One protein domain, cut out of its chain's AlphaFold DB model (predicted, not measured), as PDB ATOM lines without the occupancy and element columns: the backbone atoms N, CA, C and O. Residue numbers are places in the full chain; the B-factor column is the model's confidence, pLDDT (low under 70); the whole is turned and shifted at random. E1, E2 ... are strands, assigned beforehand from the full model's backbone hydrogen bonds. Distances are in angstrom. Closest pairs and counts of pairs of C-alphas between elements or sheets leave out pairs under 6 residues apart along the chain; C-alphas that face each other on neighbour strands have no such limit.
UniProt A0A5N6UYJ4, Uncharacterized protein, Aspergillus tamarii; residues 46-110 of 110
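Overview. This is residues 46 to 110 of the 110 residues of an uncharacterized protein of Aspergillus tamarii (UniProt A0A5N6UYJ4). This is one strongly twisted sheet of five antiparallel strands, with a long bent hairpin, E3 and E4, along one side and the short strand E5 at the opposite edge. The link of residues 95 to 104 crosses over one face of the sheet, from the E4 edge to E5. The 65 printed residues hold no named helix and five strands, E1 to E5 along the chain, in the sheet order E4, E3, E2, E1, E5; the class is all strand. The whole is compact, with a radius of gyration of the C-alphas of 12.1 A and spans of 39 by 28 by 19 A.

Along the chain. Find C-alpha 84 at (-9.721, 31.087, -27.357), where E4, residues 84 to 94, begins its 25.6 A. Beside it E3, residues 71 to 80, covers 26.2 A. Next come E2, residues 58 to 63, 16.7 A, and E1, residues 46 to 50, which starts at (-10.300, 54.375, -36.852). E5, residues 105 to 109, ends at C-alpha 109, (-12.969, 54.935, -41.135).

Arrangement. E1 to E4 form a meander, each strand the antiparallel neighbour of the one before. In the hairpin of E3 and E4, look for N 78 and O 86, 2.8 A apart; E3 bends by 57 degrees at residue 75 and E4 by 86 degrees at residue 91. E3 and E2 have N 61 and O 75 at 2.9 A, E2 and E1 have N 48 and O 60 at 2.8 A, and E1 and E5 have N 47 and O 107 at 2.8 A, each within hydrogen-bond range. The edge strands E4 and E5 are apart.

Size, cuts and confidence. The C-alphas of Ser 67 and Arg 82, the two farthest apart, are 39.3 A apart. The printed part has no cut, and no link is long. Expect low confidence, pLDDT under 70, at residues 52 to 55 and at residue 110, the chain's last.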
ATOM      1  N   GLU A  46     -11.556  54.780 -36.234       93.94
ATOM      2  CA  GLU A  46     -10.300  54.375 -36.852       93.94
ATOM      3  C   GLU A  46     -10.109  52.866 -36.705       93.94
ATOM      4  O   GLU A  46     -10.517  52.258 -35.717       93.94
ATOM      5  N   LEU A  47      -9.484  52.255 -37.706       94.00
ATOM      6  CA  LEU A  47      -8.939  50.912 -37.627       94.00
ATOM      7  C   LEU A  47      -7.489  51.011 -37.170       94.00
ATOM      8  O   LEU A  47      -6.626  51.494 -37.903       94.00
ATOM      9  N   LEU A  48      -7.225  50.526 -35.969       92.69
ATOM     10  CA  LEU A  48      -5.881  50.367 -35.445       92.69
ATOM     11  C   LEU A  48      -5.333  49.016 -35.871       92.69
ATOM     12  O   LEU A  48      -6.017  48.004 -35.737       92.69
ATOM     13  N   ILE A  49      -4.098  49.000 -36.354       91.81
ATOM     14  CA  ILE A  49      -3.377  47.796 -36.747       91.81
ATOM     15  C   ILE A  49      -2.159  47.675 -35.839       91.81
ATOM     16  O   ILE A  49      -1.279  48.543 -35.826       91.81
ATOM     17  N   PHE A  50      -2.095  46.582 -35.098       89.75
ATOM     18  CA  PHE A  50      -0.956  46.192 -34.286       89.75
ATOM     19  C   PHE A  50      -0.192  45.150 -35.089       89.75
ATOM     20  O   PHE A  50      -0.773  44.142 -35.474       89.75
ATOM     21  N   ASN A  51       1.076  45.425 -35.390       85.88
ATOM     22  CA  ASN A  51       1.968  44.476 -36.044       85.88
ATOM     23  C   ASN A  51       3.118  44.207 -35.077       85.88
ATOM     24  O   ASN A  51       3.880  45.121 -34.755       85.88
ATOM     25  N   GLY A  52       3.217  42.981 -34.569       69.62
ATOM     26  CA  GLY A  52       4.123  42.647 -33.478       69.62
ATOM     27  C   GLY A  52       4.651  41.221 -33.563       69.62
ATOM     28  O   GLY A  52       3.892  40.252 -33.560       69.62
ATOM     29  N   TRP A  53       5.978  41.083 -33.548       50.38
ATOM     30  CA  TRP A  53       6.640  39.792 -33.377       50.38
ATOM     31  C   TRP A  53       6.555  39.334 -31.903       50.38
ATOM     32  O   TRP A  53       6.751  40.164 -31.014       50.38
ATOM     33  N   PRO A  54       6.324  38.043 -31.592       56.34
ATOM     34  CA  PRO A  54       6.128  36.933 -32.522       56.34
ATOM     35  C   PRO A  54       4.664  36.663 -32.914       56.34
ATOM     36  O   PRO A  54       4.470  36.037 -33.945       56.34
ATOM     37  N   PHE A  55       3.652  37.106 -32.151       57.66
ATOM     38  CA  PHE A  55       2.229  36.822 -32.441       57.66
ATOM     39  C   PHE A  55       1.269  37.866 -31.848       57.66
ATOM     40  O   PHE A  55       0.291  37.511 -31.192       57.66
ATOM     41  N   LYS A  56       1.554  39.157 -32.029       71.75
ATOM     42  CA  LYS A  56       0.647  40.232 -31.583       71.75
ATOM     43  C   LYS A  56       0.017  40.999 -32.739       71.75
ATOM     44  O   LYS A  56      -0.424  42.131 -32.567       71.75
ATOM     45  N   ASP A  57      -0.032  40.367 -33.907       86.19
ATOM     46  CA  ASP A  57      -0.774  40.911 -35.031       86.19
ATOM     47  C   ASP A  57      -2.263  40.863 -34.694       86.19
ATOM     48  O   ASP A  57      -2.871  39.796 -34.589       86.19
ATOM     49  N   HIS A  58      -2.844  42.032 -34.473       90.25
ATOM     50  CA  HIS A  58      -4.263  42.187 -34.202       90.25
ATOM     51  C   HIS A  58      -4.726  43.555 -34.708       90.25
ATOM     52  O   HIS A  58      -3.932  44.409 -35.104       90.25
ATOM     53  N   TRP A  59      -6.033  43.778 -34.722       93.38
ATOM     54  CA  TRP A  59      -6.630  45.052 -35.088       93.38
ATOM     55  C   TRP A  59      -7.727  45.473 -34.110       93.38
ATOM     56  O   TRP A  59      -8.383  44.646 -33.487       93.38
ATOM     57  N   ALA A  60      -7.955  46.768 -33.959       94.50
ATOM     58  CA  ALA A  60      -9.015  47.274 -33.098       94.50
ATOM     59  C   ALA A  60      -9.787  48.382 -33.797       94.50
ATOM     60  O   ALA A  60      -9.219  49.124 -34.595       94.50
ATOM     61  N   TYR A  61     -11.066  48.530 -33.464       95.69
ATOM     62  CA  TYR A  61     -11.760  49.782 -33.724       95.69
ATOM     63  C   TYR A  61     -11.453  50.775 -32.611       95.69
ATOM     64  O   TYR A  61     -11.455  50.423 -31.429       95.69
ATOM     65  N   TRP A  62     -11.229  52.019 -33.003       94.69
ATOM     66  CA  TRP A  62     -10.972  53.145 -32.123       94.69
ATOM     67  C   TRP A  62     -12.000  54.226 -32.387       94.69
ATOM     68  O   TRP A  62     -12.106  54.717 -33.505       94.69
ATOM     69  N   VAL A  63     -12.789  54.573 -31.378       94.50
ATOM     70  CA  VAL A  63     -13.798  55.630 -31.495       94.50
ATOM     71  C   VAL A  63     -13.250  56.866 -30.811       94.50
ATOM     72  O   VAL A  63     -13.361  56.977 -29.591       94.50
ATOM     73  N   ARG A  64     -12.640  57.757 -31.597       90.88
ATOM     74  CA  ARG A  64     -11.854  58.893 -31.110       90.88
ATOM     75  C   ARG A  64     -12.718  59.858 -30.299       90.88
ATOM     76  O   ARG A  64     -13.756  60.313 -30.781       90.88
ATOM     77  N   SER A  65     -12.289  60.191 -29.087       89.69
ATOM     78  CA  SER A  65     -12.962  61.203 -28.270       89.69
ATOM     79  C   SER A  65     -12.848  62.600 -28.896       89.69
ATOM     80  O   SER A  65     -11.841  62.944 -29.513       89.69
ATOM     81  N   HIS A  66     -13.883  63.428 -28.717       87.62
ATOM     82  CA  HIS A  66     -13.881  64.824 -29.177       87.62
ATOM     83  C   HIS A  66     -12.964  65.726 -28.355       87.62
ATOM     84  O   HIS A  66     -12.497  66.738 -28.868       87.62
ATOM     85  N   SER A  67     -12.760  65.404 -27.076       88.00
ATOM     86  CA  SER A  67     -11.997  66.249 -26.154       88.00
ATOM     87  C   SER A  67     -10.508  65.927 -26.153       88.00
ATOM     88  O   SER A  67      -9.698  66.831 -25.979       88.00
ATOM     89  N   ASP A  68     -10.168  64.649 -26.313       87.44
ATOM     90  CA  ASP A  68      -8.795  64.157 -26.260       87.44
ATOM     91  C   ASP A  68      -8.639  62.942 -27.189       87.44
ATOM     92  O   ASP A  68      -9.102  61.853 -26.852       87.44
ATOM     93  N   PRO A  69      -8.024  63.104 -28.371       84.25
ATOM     94  CA  PRO A  69      -7.827  62.012 -29.318       84.25
ATOM     95  C   PRO A  69      -7.052  60.805 -28.774       84.25
ATOM     96  O   PRO A  69      -7.242  59.701 -29.294       84.25
ATOM     97  N   ASP A  70      -6.217  61.003 -27.750       85.62
ATOM     98  CA  ASP A  70      -5.355  59.962 -27.184       85.62
ATOM     99  C   ASP A  70      -6.091  59.101 -26.144       85.62
ATOM    100  O   ASP A  70      -5.710  57.951 -25.919       85.62
ATOM    101  N   ILE A  71      -7.202  59.607 -25.586       90.19
ATOM    102  CA  ILE A  71      -8.059  58.893 -24.632       90.19
ATOM    103  C   ILE A  71      -9.404  58.578 -25.279       90.19
ATOM    104  O   ILE A  71     -10.264  59.447 -25.430       90.19
ATOM    105  N   SER A  72      -9.638  57.316 -25.635       93.31
ATOM    106  CA  SER A  72     -10.850  56.955 -26.379       93.31
ATOM    107  C   SER A  72     -11.395  55.559 -26.057       93.31
ATOM    108  O   SER A  72     -11.065  54.946 -25.039       93.31
ATOM    109  N   VAL A  73     -12.328  55.077 -26.887       95.00
ATOM    110  CA  VAL A  73     -12.904  53.734 -26.765       95.00
ATOM    111  C   VAL A  73     -12.232  52.793 -27.758       95.00
ATOM    112  O   VAL A  73     -12.252  53.045 -28.961       95.00
ATOM    113  N   GLN A  74     -11.703  51.680 -27.254       95.06
ATOM    114  CA  GLN A  74     -11.120  50.601 -28.049       95.06
ATOM    115  C   GLN A  74     -12.046  49.382 -28.048       95.06
ATOM    116  O   GLN A  74     -12.497  48.936 -26.990       95.06
ATOM    117  N   LEU A  75     -12.303  48.822 -29.226       96.44
ATOM    118  CA  LEU A  75     -13.053  47.583 -29.406       96.44
ATOM    119  C   LEU A  75     -12.157  46.583 -30.130       96.44
ATOM    120  O   LEU A  75     -11.725  46.839 -31.253       96.44
ATOM    121  N   HIS A  76     -11.868  45.451 -29.496       94.88
ATOM    122  CA  HIS A  76     -10.939  44.459 -30.042       94.88
ATOM    123  C   HIS A  76     -11.261  43.049 -29.550       94.88
ATOM    124  O   HIS A  76     -12.028  42.874 -28.604       94.88
ATOM    125  N   ALA A  77     -10.674  42.045 -30.193       93.19
ATOM    126  CA  ALA A  77     -10.621  40.700 -29.648       93.19
ATOM    127  C   ALA A  77      -9.259  40.484 -28.977       93.19
ATOM    128  O   ALA A  77      -8.233  40.960 -29.449       93.19
ATOM    129  N   THR A  78      -9.246  39.771 -27.861       89.06
ATOM    130  CA  THR A  78      -8.023  39.408 -27.145       89.06
ATOM    131  C   THR A  78      -8.051  37.930 -26.789       89.06
ATOM    132  O   THR A  78      -9.125  37.339 -26.693       89.06
ATOM    133  N   GLY A  79      -6.884  37.319 -26.622       88.56
ATOM    134  CA  GLY A  79      -6.750  35.891 -26.350       88.56
ATOM    135  C   GLY A  79      -5.702  35.232 -27.238       88.56
ATOM    136  O   GLY A  79      -4.870  35.906 -27.844       88.56
ATOM    137  N   ASP A  80      -5.730  33.904 -27.295       86.75
ATOM    138  CA  ASP A  80      -4.762  33.106 -28.042       86.75
ATOM    139  C   ASP A  80      -5.373  31.795 -28.562       86.75
ATOM    140  O   ASP A  80      -6.445  31.364 -28.143       86.75
ATOM    141  N   VAL A  81      -4.671  31.126 -29.481       86.88
ATOM    142  CA  VAL A  81      -5.159  29.904 -30.151       86.88
ATOM    143  C   VAL A  81      -5.454  28.759 -29.171       86.88
ATOM    144  O   VAL A  81      -6.298  27.913 -29.460       86.88
ATOM    145  N   ARG A  82      -4.771  28.701 -28.021       91.31
ATOM    146  CA  ARG A  82      -4.962  27.641 -27.025       91.31
ATOM    147  C   ARG A  82      -6.175  27.917 -26.140       91.31
ATOM    148  O   ARG A  82      -6.906  26.979 -25.838       91.31
ATOM    149  N   ASN A  83      -6.357  29.164 -25.710       93.31
ATOM    150  CA  ASN A  83      -7.372  29.546 -24.723       93.31
ATOM    151  C   ASN A  83      -8.656  30.119 -25.349       93.31
ATOM    152  O   ASN A  83      -9.670  30.239 -24.665       93.31
ATOM    153  N   GLY A  84      -8.633  30.425 -26.647       91.38
ATOM    154  CA  GLY A  84      -9.721  31.087 -27.357       91.38
ATOM    155  C   GLY A  84      -9.606  32.611 -27.314       91.38
ATOM    156  O   GLY A  84      -8.628  33.168 -26.817       91.38
ATOM    157  N   PHE A  85     -10.622  33.278 -27.866       91.44
ATOM    158  CA  PHE A  85     -10.680  34.733 -27.996       91.44
ATOM    159  C   PHE A  85     -11.930  35.295 -27.317       91.44
ATOM    160  O   PHE A  85     -13.006  34.701 -27.386       91.44
ATOM    161  N   GLU A  86     -11.789  36.467 -26.711       94.94
ATOM    162  CA  GLU A  86     -12.851  37.255 -26.093       94.94
ATOM    163  C   GLU A  86     -12.942  38.621 -26.778       94.94
ATOM    164  O   GLU A  86     -11.927  39.264 -27.042       94.94
ATOM    165  N   PHE A  87     -14.163  39.092 -27.034       95.31
ATOM    166  CA  PHE A  87     -14.398  40.463 -27.474       95.31
ATOM    167  C   PHE A  87     -14.457  41.411 -26.273       95.31
ATOM    168  O   PHE A  87     -15.275  41.227 -25.373       95.31
ATOM    169  N   GLN A  88     -13.632  42.457 -26.284       95.50
ATOM    170  CA  GLN A  88     -13.568  43.458 -25.223       95.50
ATOM    171  C   GLN A  88     -13.841  44.866 -25.756       95.50
ATOM    172  O   GLN A  88     -13.402  45.241 -26.843       95.50
ATOM    173  N   ILE A  89     -14.522  45.664 -24.928       96.25
ATOM    174  CA  ILE A  89     -14.723  47.102 -25.127       96.25
ATOM    175  C   ILE A  89     -14.059  47.826 -23.957       96.25
ATOM    176  O   ILE A  89     -14.540  47.752 -22.825       96.25
ATOM    177  N   LYS A  90     -12.971  48.545 -24.227       94.12
ATOM    178  CA  LYS A  90     -12.253  49.351 -23.235       94.12
ATOM    179  C   LYS A  90     -12.633  50.815 -23.409       94.12
ATOM    180  O   LYS A  90     -12.540  51.351 -24.509       94.12
ATOM    181  N   ARG A  91     -13.090  51.457 -22.335       93.75
ATOM    182  CA  ARG A  91     -13.418  52.892 -22.299       93.75
ATOM    183  C   ARG A  91     -12.309  53.646 -21.580       93.75
ATOM    184  O   ARG A  91     -11.739  53.086 -20.650       93.75
ATOM    185  N   ASN A  92     -12.082  54.905 -21.959       91.31
ATOM    186  CA  ASN A  92     -10.978  55.725 -21.441       91.31
ATOM    187  C   ASN A  92      -9.626  55.016 -21.589       91.31
ATOM    188  O   ASN A  92      -8.810  55.032 -20.676       91.31
ATOM    189  N   TYR A  93      -9.444  54.312 -22.704       91.00
ATOM    190  CA  TYR A  93      -8.165  53.700 -23.011       91.00
ATOM    191  C   TYR A  93      -7.209  54.811 -23.429       91.00
ATOM    192  O   TYR A  93      -7.569  55.596 -24.305       91.00
ATOM    193  N   ASP A  94      -6.043  54.866 -22.799       89.38
ATOM    194  CA  ASP A  94      -5.009  55.871 -23.037       89.38
ATOM    195  C   ASP A  94      -3.775  55.190 -23.641       89.38
ATOM    196  O   ASP A  94      -3.286  54.194 -23.104       89.38
ATOM    197  N   PHE A  95      -3.271  55.690 -24.770       80.19
ATOM    198  CA  PHE A  95      -2.048  55.158 -25.382       80.19
ATOM    199  C   PHE A  95      -0.764  55.523 -24.636       80.19
ATOM    200  O   PHE A  95       0.260  54.881 -24.874       80.19
ATOM    201  N   HIS A  96      -0.801  56.521 -23.755       82.94
ATOM    202  CA  HIS A  96       0.356  56.949 -22.967       82.94
ATOM    203  C   HIS A  96       0.584  56.089 -21.722       82.94
ATOM    204  O   HIS A  96       1.659  56.159 -21.122       82.94
ATOM    205  N   ASP A  97      -0.385  55.251 -21.348       84.94
ATOM    206  CA  ASP A  97      -0.221  54.298 -20.254       84.94
ATOM    207  C   ASP A  97       0.893  53.288 -20.575       84.94
ATOM    208  O   ASP A  97       0.934  52.677 -21.642       84.94
ATOM    209  N   GLU A  98       1.771  53.033 -19.605       77.06
ATOM    210  CA  GLU A  98       2.919  52.119 -19.747       77.06
ATOM    211  C   GLU A  98       2.534  50.673 -20.113       77.06
ATOM    212  O   GLU A  98       3.340  49.922 -20.663       77.06
ATOM    213  N   ASN A  99       1.288  50.290 -19.825       79.69
ATOM    214  CA  ASN A  99       0.737  48.966 -20.103       79.69
ATOM    215  C   ASN A  99      -0.088  48.916 -21.397       79.69
ATOM    216  O   ASN A  99      -0.597  47.848 -21.754       79.69
ATOM    217  N   SER A 100      -0.255  50.048 -22.080       83.06
ATOM    218  CA  SER A 100      -1.038  50.127 -23.304       83.06
ATOM    219  C   SER A 100      -0.236  49.655 -24.506       83.06
ATOM    220  O   SER A 100       0.913  50.029 -24.734       83.06
ATOM    221  N   GLU A 101      -0.871  48.825 -25.330       82.44
ATOM    222  CA  GLU A 101      -0.328  48.486 -26.638       82.44
ATOM    223  C   GLU A 101      -0.495  49.683 -27.578       82.44
ATOM    224  O   GLU A 101      -1.605  50.197 -27.757       82.44
ATOM    225  N   CYS A 102       0.616  50.121 -28.173       84.56
ATOM    226  CA  CYS A 102       0.643  51.204 -29.147       84.56
ATOM    227  C   CYS A 102       0.457  50.636 -30.567       84.56
ATOM    228  O   CYS A 102       1.169  49.699 -30.952       84.56
ATOM    229  N   PRO A 103      -0.498  51.155 -31.356       88.62
ATOM    230  CA  PRO A 103      -0.748  50.663 -32.700       88.62
ATOM    231  C   PRO A 103       0.390  51.041 -33.647       88.62
ATOM    232  O   PRO A 103       0.945  52.134 -33.595       88.62
ATOM    233  N   SER A 104       0.696  50.145 -34.583       89.12
ATOM    234  CA  SER A 104       1.671  50.420 -35.644       89.12
ATOM    235  C   SER A 104       1.108  51.335 -36.734       89.12
ATOM    236  O   SER A 104       1.852  52.026 -37.427       89.12
ATOM    237  N   THR A 105      -0.210  51.321 -36.935       89.88
ATOM    238  CA  THR A 105      -0.896  52.145 -37.934       89.88
ATOM    239  C   THR A 105      -2.328  52.416 -37.488       89.88
ATOM    240  O   THR A 105      -2.999  51.509 -37.004       89.88
ATOM    241  N   GLY A 106      -2.799  53.647 -37.687       89.94
ATOM    242  CA  GLY A 106      -4.209  54.022 -37.591       89.94
ATOM    243  C   GLY A 106      -4.748  54.392 -38.971       89.94
ATOM    244  O   GLY A 106      -4.118  55.156 -39.702       89.94
ATOM    245  N   VAL A 107      -5.890  53.823 -39.351       91.75
ATOM    246  CA  VAL A 107      -6.570  54.100 -40.622       91.75
ATOM    247  C   VAL A 107      -7.946  54.687 -40.321       91.75
ATOM    248  O   VAL A 107      -8.768  53.982 -39.740       91.75
ATOM    249  N   PRO A 108      -8.250  55.931 -40.724       91.81
ATOM    250  CA  PRO A 108      -9.557  56.507 -40.465       91.81
ATOM    251  C   PRO A 108     -10.638  55.803 -41.290       91.81
ATOM    252  O   PRO A 108     -10.485  55.542 -42.488       91.81
ATOM    253  N   LEU A 109     -11.733  55.490 -40.613       87.25
ATOM    254  CA  LEU A 109     -12.969  54.935 -41.135       87.25
ATOM    255  C   LEU A 109     -14.044  56.029 -41.027       87.25
ATOM    256  O   LEU A 109     -14.009  56.850 -40.116       87.25
ATOM    257  N   GLN A 110     -14.925  56.081 -42.023       66.56
ATOM    258  CA  GLN A 110     -15.885  57.170 -42.253       66.56
ATOM    259  C   GLN A 110     -16.729  57.568 -41.041       66.56
ATOM    260  O   GLN A 110     -17.120  56.663 -40.271       66.56
TER     261      GLN A 110